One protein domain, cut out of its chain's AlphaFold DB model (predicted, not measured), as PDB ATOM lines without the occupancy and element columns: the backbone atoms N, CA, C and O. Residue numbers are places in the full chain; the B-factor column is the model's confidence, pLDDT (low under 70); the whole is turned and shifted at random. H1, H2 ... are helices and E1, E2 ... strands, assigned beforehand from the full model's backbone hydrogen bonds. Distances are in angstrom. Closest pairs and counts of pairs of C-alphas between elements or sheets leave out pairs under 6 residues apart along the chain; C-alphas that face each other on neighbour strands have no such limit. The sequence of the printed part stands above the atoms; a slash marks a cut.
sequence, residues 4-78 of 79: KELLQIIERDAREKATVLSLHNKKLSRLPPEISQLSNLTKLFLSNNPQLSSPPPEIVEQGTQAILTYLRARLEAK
ATOM      1  N   LYS A   4     314.170 164.580 256.191       87.62
ATOM      2  CA  LYS A   4     315.093 165.254 255.271       87.62
ATOM      3  C   LYS A   4     314.503 165.396 253.864       87.62
ATOM      4  O   LYS A   4     314.588 166.469 253.283       87.62
ATOM      5  N   GLU A   5     313.876 164.342 253.342       89.25
ATOM      6  CA  GLU A   5     313.194 164.390 252.039       89.25
ATOM      7  C   GLU A   5     312.030 165.387 252.047       89.25
ATOM      8  O   GLU A   5     311.844 166.131 251.089       89.25
ATOM      9  N   LEU A   6     311.270 165.445 253.147       88.06
ATOM     10  CA  LEU A   6     310.168 166.395 253.288       88.06
ATOM     11  C   LEU A   6     310.654 167.848 253.257       88.06
ATOM     12  O   LEU A   6     310.063 168.669 252.562       88.06
ATOM     13  N   LEU A   7     311.743 168.154 253.963       91.06
ATOM     14  CA  LEU A   7     312.332 169.493 253.966       91.06
ATOM     15  C   LEU A   7     312.835 169.910 252.578       91.06
ATOM     16  O   LEU A   7     312.632 171.054 252.187       91.06
ATOM     17  N   GLN A   8     313.415 168.989 251.802       92.25
ATOM     18  CA  GLN A   8     313.836 169.286 250.426       92.25
ATOM     19  C   GLN A   8     312.653 169.629 249.513       92.25
ATOM     20  O   GLN A   8     312.754 170.550 248.704       92.25
ATOM     21  N   ILE A   9     311.527 168.920 249.656       89.56
ATOM     22  CA  ILE A   9     310.295 169.231 248.916       89.56
ATOM     23  C   ILE A   9     309.798 170.629 249.290       89.56
ATOM     24  O   ILE A   9     309.489 171.418 248.405       89.56
ATOM     25  N   ILE A  10     309.771 170.955 250.585       90.19
ATOM     26  CA  ILE A  10     309.339 172.272 251.070       90.19
ATOM     27  C   ILE A  10     310.247 173.377 250.525       90.19
ATOM     28  O   ILE A  10     309.749 174.371 250.010       90.19
ATOM     29  N   GLU A  11     311.567 173.210 250.587       92.12
ATOM     30  CA  GLU A  11     312.514 174.211 250.084       92.12
ATOM     31  C   GLU A  11     312.347 174.450 248.577       92.12
ATOM     32  O   GLU A  11     312.351 175.595 248.118       92.12
ATOM     33  N   ARG A  12     312.167 173.375 247.803       92.56
ATOM     34  CA  ARG A  12     311.895 173.473 246.367       92.56
ATOM     35  C   ARG A  12     310.590 174.229 246.112       92.56
ATOM     36  O   ARG A  12     310.596 175.226 245.398       92.56
ATOM     37  N   ASP A  13     309.504 173.802 246.741       90.94
ATOM     38  CA  ASP A  13     308.174 174.374 246.540       90.94
ATOM     39  C   ASP A  13     308.105 175.842 247.011       90.94
ATOM     40  O   ASP A  13     307.385 176.653 246.424       90.94
ATOM     41  N   ALA A  14     308.909 176.225 248.011       88.81
ATOM     42  CA  ALA A  14     309.080 177.614 248.435       88.81
ATOM     43  C   ALA A  14     309.700 178.471 247.323       88.81
ATOM     44  O   ALA A  14     309.192 179.555 247.020       88.81
ATOM     45  N   ARG A  15     310.775 177.977 246.692       90.69
ATOM     46  CA  ARG A  15     311.444 178.653 245.566       90.69
ATOM     47  C   ARG A  15     310.523 178.780 244.357       90.69
ATOM     48  O   ARG A  15     310.523 179.816 243.698       90.69
ATOM     49  N   GLU A  16     309.719 177.755 244.102       92.94
ATOM     50  CA  GLU A  16     308.775 177.710 242.981       92.94
ATOM     51  C   GLU A  16     307.453 178.437 243.268       92.94
ATOM     52  O   GLU A  16     306.593 178.515 242.393       92.94
ATOM     53  N   LYS A  17     307.282 178.999 244.475       90.56
ATOM     54  CA  LYS A  17     306.041 179.651 244.921       90.56
ATOM     55  C   LYS A  17     304.818 178.745 244.744       90.56
ATOM     56  O   LYS A  17     303.749 179.200 244.333       90.56
ATOM     57  N   ALA A  18     304.973 177.461 245.055       92.25
ATOM     58  CA  ALA A  18     303.921 176.476 244.884       92.25
ATOM     59  C   ALA A  18     302.661 176.872 245.667       92.25
ATOM     60  O   ALA A  18     302.709 177.221 246.848       92.25
ATOM     61  N   THR A  19     301.513 176.777 245.001       95.44
ATOM     62  CA  THR A  19     300.204 177.041 245.612       95.44
ATOM     63  C   THR A  19     299.546 175.781 246.160       95.44
ATOM     64  O   THR A  19     298.579 175.871 246.923       95.44
ATOM     65  N   VAL A  20     300.073 174.605 245.807       95.00
ATOM     66  CA  VAL A  20     299.551 173.293 246.189       95.00
ATOM     67  C   VAL A  20     300.700 172.389 246.622       95.00
ATOM     68  O   VAL A  20     301.644 172.197 245.865       95.00
ATOM     69  N   LEU A  21     300.577 171.779 247.802       94.50
ATOM     70  CA  LEU A  21     301.523 170.802 248.339       94.50
ATOM     71  C   LEU A  21     300.774 169.499 248.623       94.50
ATOM     72  O   LEU A  21     299.815 169.464 249.399       94.50
ATOM     73  N   SER A  22     301.212 168.412 247.989       93.38
ATOM     74  CA  SER A  22     300.620 167.089 248.182       93.38
ATOM     75  C   SER A  22     301.529 166.200 249.019       93.38
ATOM     76  O   SER A  22     302.592 165.770 248.574       93.38
ATOM     77  N   LEU A  23     301.077 165.893 250.233       92.25
ATOM     78  CA  LEU A  23     301.718 164.960 251.157       92.25
ATOM     79  C   LEU A  23     300.861 163.705 251.374       92.25
ATOM     80  O   LEU A  23     301.006 163.007 252.380       92.25
ATOM     81  N   HIS A  24     299.967 163.408 250.428       91.88
ATOM     82  CA  HIS A  24     299.127 162.218 250.455       91.88
ATOM     83  C   HIS A  24     299.972 160.935 250.528       91.88
ATOM     84  O   HIS A  24     300.939 160.773 249.778       91.88
ATOM     85  N   ASN A  25     299.576 160.010 251.410       91.44
ATOM     86  CA  ASN A  25     300.186 158.683 251.553       91.44
ATOM     87  C   ASN A  25     301.710 158.706 251.762       91.44
ATOM     88  O   ASN A  25     302.461 157.927 251.171       91.44
ATOM     89  N   LYS A  26     302.198 159.629 252.596       90.94
ATOM     90  CA  LYS A  26     303.633 159.753 252.904       90.94
ATOM     91  C   LYS A  26     304.035 159.084 254.220       90.94
ATOM     92  O   LYS A  26     305.225 159.098 254.555       90.94
ATOM     93  N   LYS A  27     303.078 158.437 254.905       89.31
ATOM     94  CA  LYS A  27     303.235 157.811 256.232       89.31
ATOM     95  C   LYS A  27     303.820 158.801 257.244       89.31
ATOM     96  O   LYS A  27     304.751 158.485 257.978       89.31
ATOM     97  N   LEU A  28     303.325 160.035 257.206       90.50
ATOM     98  CA  LEU A  28     303.785 161.096 258.094       90.50
ATOM     99  C   LEU A  28     303.223 160.876 259.494       90.50
ATOM    100  O   LEU A  28     302.032 160.617 259.640       90.50
ATOM    101  N   SER A  29     304.076 161.026 260.505       91.44
ATOM    102  CA  SER A  29     303.652 161.092 261.908       91.44
ATOM    103  C   SER A  29     303.492 162.524 262.416       91.44
ATOM    104  O   SER A  29     302.731 162.792 263.341       91.44
ATOM    105  N   ARG A  30     304.190 163.471 261.783       92.00
ATOM    106  CA  ARG A  30     304.143 164.903 262.083       92.00
ATOM    107  C   ARG A  30     304.443 165.724 260.841       92.00
ATOM    108  O   ARG A  30     305.180 165.269 259.965       92.00
ATOM    109  N   LEU A  31     303.927 166.946 260.817       92.44
ATOM    110  CA  LEU A  31     304.332 167.966 259.856       92.44
ATOM    111  C   LEU A  31     305.466 168.842 260.414       92.44
ATOM    112  O   LEU A  31     305.385 169.261 261.574       92.44
ATOM    113  N   PRO A  32     306.508 169.126 259.617       92.31
ATOM    114  CA  PRO A  32     307.530 170.098 259.965       92.31
ATOM    115  C   PRO A  32     306.939 171.516 259.937       92.31
ATOM    116  O   PRO A  32     306.173 171.841 259.022       92.31
ATOM    117  N   PRO A  33     307.257 172.361 260.933       93.56
ATOM    118  CA  PRO A  33     306.755 173.729 260.989       93.56
ATOM    119  C   PRO A  33     307.191 174.587 259.792       93.56
ATOM    120  O   PRO A  33     306.474 175.502 259.415       93.56
ATOM    121  N   GLU A  34     308.291 174.242 259.119       93.88
ATOM    122  CA  GLU A  34     308.825 174.913 257.930       93.88
ATOM    123  C   GLU A  34     307.815 174.999 256.767       93.88
ATOM    124  O   GLU A  34     307.911 175.902 255.941       93.88
ATOM    125  N   ILE A  35     306.780 174.144 256.730       94.38
ATOM    126  CA  ILE A  35     305.667 174.267 255.767       94.38
ATOM    127  C   ILE A  35     304.990 175.645 255.871       94.38
ATOM    128  O   ILE A  35     304.534 176.178 254.860       94.38
ATOM    129  N   SER A  36     304.962 176.272 257.054       93.06
ATOM    130  CA  SER A  36     304.368 177.604 257.247       93.06
ATOM    131  C   SER A  36     305.113 178.737 256.533       93.06
ATOM    132  O   SER A  36     304.606 179.863 256.491       93.06
ATOM    133  N   GLN A  37     306.317 178.467 256.012       91.38
ATOM    134  CA  GLN A  37     307.112 179.405 255.215       91.38
ATOM    135  C   GLN A  37     306.673 179.443 253.743       91.38
ATOM    136  O   GLN A  37     307.030 180.376 253.025       91.38
ATOM    137  N   LEU A  38     305.861 178.476 253.291       93.06
ATOM    138  CA  LEU A  38     305.266 178.464 251.955       93.06
ATOM    139  C   LEU A  38     304.156 179.521 251.855       93.06
ATOM    140  O   LEU A  38     302.969 179.215 251.923       93.06
ATOM    141  N   SER A  39     304.542 180.787 251.691       88.62
ATOM    142  CA  SER A  39     303.631 181.943 251.707       88.62
ATOM    143  C   SER A  39     302.573 181.942 250.600       88.62
ATOM    144  O   SER A  39     301.537 182.580 250.750       88.62
ATOM    145  N   ASN A  40     302.811 181.211 249.509       92.81
ATOM    146  CA  ASN A  40     301.877 181.082 248.388       92.81
ATOM    147  C   ASN A  40     300.962 179.853 248.515       92.81
ATOM    148  O   ASN A  40     300.086 179.661 247.672       92.81
ATOM    149  N   LEU A  41     301.145 179.015 249.542       96.00
ATOM    150  CA  LEU A  41     300.411 177.766 249.676       96.00
ATOM    151  C   LEU A  41     298.935 178.019 250.001       96.00
ATOM    152  O   LEU A  41     298.584 178.605 251.022       96.00
ATOM    153  N   THR A  42     298.064 177.504 249.140       94.81
ATOM    154  CA  THR A  42     296.603 177.603 249.274       94.81
ATOM    155  C   THR A  42     295.949 176.259 249.569       94.81
ATOM    156  O   THR A  42     294.877 176.222 250.171       94.81
ATOM    157  N   LYS A  43     296.584 175.152 249.161       95.94
ATOM    158  CA  LYS A  43     296.056 173.795 249.332       95.94
ATOM    159  C   LYS A  43     297.133 172.847 249.842       95.94
ATOM    160  O   LYS A  43     298.196 172.723 249.239       95.94
ATOM    161  N   LEU A  44     296.816 172.131 250.913       95.81
ATOM    162  CA  LEU A  44     297.651 171.092 251.502       95.81
ATOM    163  C   LEU A  44     296.865 169.782 251.586       95.81
ATOM    164  O   LEU A  44     295.859 169.705 252.288       95.81
ATOM    165  N   PHE A  45     297.338 168.744 250.897       94.88
ATOM    166  CA  PHE A  45     296.717 167.419 250.934       94.88
ATOM    167  C   PHE A  45     297.457 166.497 251.904       94.88
ATOM    168  O   PHE A  45     298.619 166.160 251.677       94.88
ATOM    169  N   LEU A  46     296.769 166.064 252.965       94.00
ATOM    170  CA  LEU A  46     297.313 165.205 254.030       94.00
ATOM    171  C   LEU A  46     296.640 163.833 254.123       94.00
ATOM    172  O   LEU A  46     296.949 163.065 255.035       94.00
ATOM    173  N   SER A  47     295.727 163.515 253.206       91.25
ATOM    174  CA  SER A  47     294.982 162.258 253.230       91.25
ATOM    175  C   SER A  47     295.912 161.040 253.235       91.25
ATOM    176  O   SER A  47     297.033 161.070 252.717       91.25
ATOM    177  N   ASN A  48     295.434 159.945 253.826       92.62
ATOM    178  CA  ASN A  48     296.172 158.684 253.904       92.62
ATOM    179  C   ASN A  48     297.505 158.783 254.690       92.62
ATOM    180  O   ASN A  48     298.494 158.136 254.359       92.62
ATOM    181  N   ASN A  49     297.543 159.596 255.751       92.88
ATOM    182  CA  ASN A  49     298.625 159.603 256.743       92.88
ATOM    183  C   ASN A  49     298.088 159.151 258.115       92.88
ATOM    184  O   ASN A  49     297.908 159.980 259.000       92.88
ATOM    185  N   PRO A  50     297.830 157.844 258.320       91.25
ATOM    186  CA  PRO A  50     297.149 157.337 259.520       91.25
ATOM    187  C   PRO A  50     297.937 157.521 260.827       91.25
ATOM    188  O   PRO A  50     297.385 157.342 261.904       91.25
ATOM    189  N   GLN A  51     299.229 157.847 260.746       92.12
ATOM    190  CA  GLN A  51     300.096 158.067 261.906       92.12
ATOM    191  C   GLN A  51     300.215 159.549 262.286       92.12
ATOM    192  O   GLN A  51     300.910 159.867 263.251       92.12
ATOM    193  N   LEU A  52     299.593 160.454 261.521       93.75
ATOM    194  CA  LEU A  52     299.721 161.889 261.722       93.75
ATOM    195  C   LEU A  52     299.007 162.300 263.012       93.75
ATOM    196  O   LEU A  52     297.784 162.313 263.067       93.75
ATOM    197  N   SER A  53     299.781 162.660 264.033       93.31
ATOM    198  CA  SER A  53     299.261 163.106 265.334       93.31
ATOM    199  C   SER A  53     299.477 164.599 265.593       93.31
ATOM    200  O   SER A  53     299.028 165.139 266.599       93.31
ATOM    201  N   SER A  54     300.197 165.278 264.699       92.25
ATOM    202  CA  SER A  54     300.491 166.704 264.793       92.25
ATOM    203  C   SER A  54     300.581 167.309 263.385       92.25
ATOM    204  O   SER A  54     301.563 167.020 262.688       92.25
ATOM    205  N   PRO A  55     299.670 168.212 262.978       94.88
ATOM    206  CA  PRO A  55     298.654 168.899 263.790       94.88
ATOM    207  C   PRO A  55     297.562 167.968 264.344       94.88
ATOM    208  O   PRO A  55     297.378 166.890 263.778       94.88
ATOM    209  N   PRO A  56     296.853 168.374 265.416       95.25
ATOM    210  CA  PRO A  56     295.665 167.667 265.886       95.25
ATOM    211  C   PRO A  56     294.610 167.534 264.775       95.25
ATOM    212  O   PRO A  56     294.533 168.427 263.918       95.25
ATOM    213  N   PRO A  57     293.791 166.468 264.775       92.44
ATOM    214  CA  PRO A  57     292.758 166.255 263.761       92.44
ATOM    215  C   PRO A  57     291.819 167.452 263.586       92.44
ATOM    216  O   PRO A  57     291.519 167.821 262.455       92.44
ATOM    217  N   GLU A  58     291.457 168.139 264.672       96.25
ATOM    218  CA  GLU A  58     290.539 169.283 264.648       96.25
ATOM    219  C   GLU A  58     291.124 170.467 263.861       96.25
ATOM    220  O   GLU A  58     290.401 171.219 263.211       96.25
ATOM    221  N   ILE A  59     292.450 170.631 263.888       96.81
ATOM    222  CA  ILE A  59     293.154 171.643 263.089       96.81
ATOM    223  C   ILE A  59     293.231 171.211 261.626       96.81
ATOM    224  O   ILE A  59     293.122 172.045 260.727       96.81
ATOM    225  N   VAL A  60     293.419 169.913 261.373       94.44
ATOM    226  CA  VAL A  60     293.444 169.374 260.009       94.44
ATOM    227  C   VAL A  60     292.084 169.557 259.328       94.44
ATOM    228  O   VAL A  60     292.038 169.960 258.165       94.44
ATOM    229  N   GLU A  61     290.992 169.335 260.056       93.75
ATOM    230  CA  GLU A  61     289.615 169.507 259.575       93.75
ATOM    231  C   GLU A  61     289.261 170.966 259.256       93.75
ATOM    232  O   GLU A  61     288.524 171.226 258.306       93.75
ATOM    233  N   GLN A  62     289.841 171.933 259.974       96.69
ATOM    234  CA  GLN A  62     289.678 173.365 259.682       96.69
ATOM    235  C   GLN A  62     290.373 173.808 258.380       96.69
ATOM    236  O   GLN A  62     290.144 174.915 257.886       96.69
ATOM    237  N   GLY A  63     291.213 172.951 257.794       95.12
ATOM    238  CA  GLY A  63     291.792 173.145 256.473       95.12
ATOM    239  C   GLY A  63     293.175 173.798 256.465       95.12
ATOM    240  O   GLY A  63     293.836 173.996 257.484       95.12
ATOM    241  N   THR A  64     293.651 174.111 255.255       95.94
ATOM    242  CA  THR A  64     295.058 174.472 255.013       95.94
ATOM    243  C   THR A  64     295.522 175.678 255.826       95.94
ATOM    244  O   THR A  64     296.609 175.629 256.394       95.94
ATOM    245  N   GLN A  65     294.711 176.730 255.944       95.81
ATOM    246  CA  GLN A  65     295.134 177.930 256.674       95.81
ATOM    247  C   GLN A  65     295.253 177.696 258.184       95.81
ATOM    248  O   GLN A  65     296.204 178.176 258.794       95.81
ATOM    249  N   ALA A  66     294.360 176.903 258.783       97.00
ATOM    250  CA  ALA A  66     294.464 176.545 260.197       97.00
ATOM    251  C   ALA A  66     295.741 175.738 260.474       97.00
ATOM    252  O   ALA A  66     296.471 176.025 261.425       97.00
ATOM    253  N   ILE A  67     296.065 174.790 259.587       96.75
ATOM    254  CA  ILE A  67     297.308 174.014 259.658       96.75
ATOM    255  C   ILE A  67     298.534 174.933 259.571       96.75
ATOM    256  O   ILE A  67     299.442 174.811 260.392       96.75
ATOM    257  N   LEU A  68     298.574 175.861 258.609       95.94
ATOM    258  CA  LEU A  68     299.706 176.779 258.443       95.94
ATOM    259  C   LEU A  68     299.884 177.697 259.655       95.94
ATOM    260  O   LEU A  68     301.012 177.882 260.111       95.94
ATOM    261  N   THR A  69     298.787 178.214 260.210       96.44
ATOM    262  CA  THR A  69     298.799 179.024 261.435       96.44
ATOM    263  C   THR A  69     299.337 178.233 262.626       96.44
ATOM    264  O   THR A  69     300.234 178.706 263.321       96.44
ATOM    265  N   TYR A  70     298.859 177.003 262.830       96.56
ATOM    266  CA  TYR A  70     299.350 176.121 263.891       96.56
ATOM    267  C   TYR A  70     300.853 175.835 263.756       96.56
ATOM    268  O   TYR A  70     301.600 175.880 264.734       96.56
ATOM    269  N   LEU A  71     301.316 175.553 262.535       95.44
ATOM    270  CA  LEU A  71     302.726 175.284 262.261       95.44
ATOM    271  C   LEU A  71     303.607 176.522 262.463       95.44
ATOM    272  O   LEU A  71     304.700 176.380 263.012       95.44
ATOM    273  N   ARG A  72     303.115 177.716 262.107       95.31
ATOM    274  CA  ARG A  72     303.815 178.987 262.336       95.31
ATOM    275  C   ARG A  72     304.031 179.247 263.825       95.31
ATOM    276  O   ARG A  72     305.175 179.397 264.238       95.31
ATOM    277  N   ALA A  73     302.969 179.154 264.626       95.38
ATOM    278  CA  ALA A  73     303.057 179.340 266.075       95.38
ATOM    279  C   ALA A  73     304.064 178.368 266.723       95.38
ATOM    280  O   ALA A  73     304.806 178.729 267.634       95.38
ATOM    281  N   ARG A  74     304.143 177.127 266.224       93.38
ATOM    282  CA  ARG A  74     305.131 176.139 266.689       93.38
ATOM    283  C   ARG A  74     306.562 176.412 266.246       93.38
ATOM    284  O   ARG A  74     307.476 175.932 266.915       93.38
ATOM    285  N   LEU A  75     306.761 177.081 265.112       91.69
ATOM    286  CA  LEU A  75     308.085 177.519 264.674       91.69
ATOM    287  C   LEU A  75     308.597 178.630 265.591       91.69
ATOM    288  O   LEU A  75     309.736 178.579 266.036       91.69
ATOM    289  N   GLU A  76     307.727 179.592 265.895       92.50
ATOM    290  CA  GLU A  76     308.033 180.766 266.716       92.50
ATOM    291  C   GLU A  76     308.283 180.393 268.180       92.50
ATOM    292  O   GLU A  76     309.221 180.893 268.783       92.50
ATOM    293  N   ALA A  77     307.529 179.436 268.730       88.75
ATOM    294  CA  ALA A  77     307.730 178.941 270.095       88.75
ATOM    295  C   ALA A  77     309.044 178.154 270.308       88.75
ATOM    296  O   ALA A  77     309.311 177.698 271.420       88.75
ATOM    297  N   LYS A  78     309.827 177.914 269.247       69.81
ATOM    298  CA  LYS A  78     311.131 177.234 269.306       69.81
ATOM    299  C   LYS A  78     312.332 178.186 269.231       69.81
ATOM    300  O   LYS A  78     313.456 177.686 269.286       69.81
TER     301      LYS A  78
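What this domain is: This is residues 4 to 78 of the 79 residues of the protein "Miro domain-containing protein" of Nostoc commune NIES-4072 (UniProt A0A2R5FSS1). The chain is wound in stacked turns: each runs along one short strand, E1 and then E2, swings out through a loop, residues 23 to 32 and then 46 to 56, and comes to a short helix, H2 and then H3. E1 and E2 lie side by side in a small parallel sheet, H1 packs on H2, and H4 starts beside E2 and packs on both H3 and H2. The printed part has 75 residues, with four named helices and two named strands in the order H1, E1, H2, E2, H3, H4, and its class is mostly helix. It is compact, with a radius of gyration of the C-alphas of 11.4 A, and rounded, spanning 29 by 27 by 22 A.

Where its parts are: H1 is residues 4 to 15, 16.9 A from first to last C-alpha, and begins with C-alpha 4 at (315.093, 165.254, 255.271). E1 is residues 20 to 22, 6.6 A long, with C-alpha 20 at (299.551, 173.293, 246.189). H2 is residues 33 to 37, 8.1 A long. E2 is residues 43 to 45, 6.6 A long. H3 is residues 57 to 61, 6.2 A long. H4, the longest helix, is residues 64 to 76, 18.6 A long, and ends with C-alpha 76 at (308.033, 180.766, 266.716).

How they stand to each other: H1 and H2 touch, the closest C-alphas being those of Ile 10 and Ile 35, 6.3 A apart. H1 is apart from E2, H3 and H4. E1 and E2 are parallel neighbours at 5 degrees; C-alphas 20 and 43 face each other at 4.7 A. N 21 and O 43, at 2.9 A, and N 45 and O 21, at 3.0 A, are within hydrogen-bond range. E1, H2 and E2 form a strand-helix-strand unit, two parallel neighbour strands with a helix between them along the chain, and its crossover is right-handed. H2 and H4 touch, with the closest C-alphas, those of Pro 33 and Leu 71, 4.5 A apart. H3 touches H4 at residues 66 to 70 of H4 alone; the closest C-alphas are those of Ile 59 and Ala 66, 5.8 A apart. The closest C-alphas of E2 and H4 are those of Leu 44 and Thr 64, 5.5 A apart. H2 and H3 are apart. In H1, H3 and H4 every O i to N i+4 pair is within hydrogen-bond range; in H2 it is 0 of 1, with 2 of 2 O i to N i+3 pairs within range.

The domain as a whole: The two C-alphas farthest apart, those of Arg 15 and Glu 58, are 29.8 A apart. The printed part has no cut. The link from E2 to H3 is long, with 11 residues. The mean pLDDT of the printed part is 92.7, and residue 78 alone is under 70.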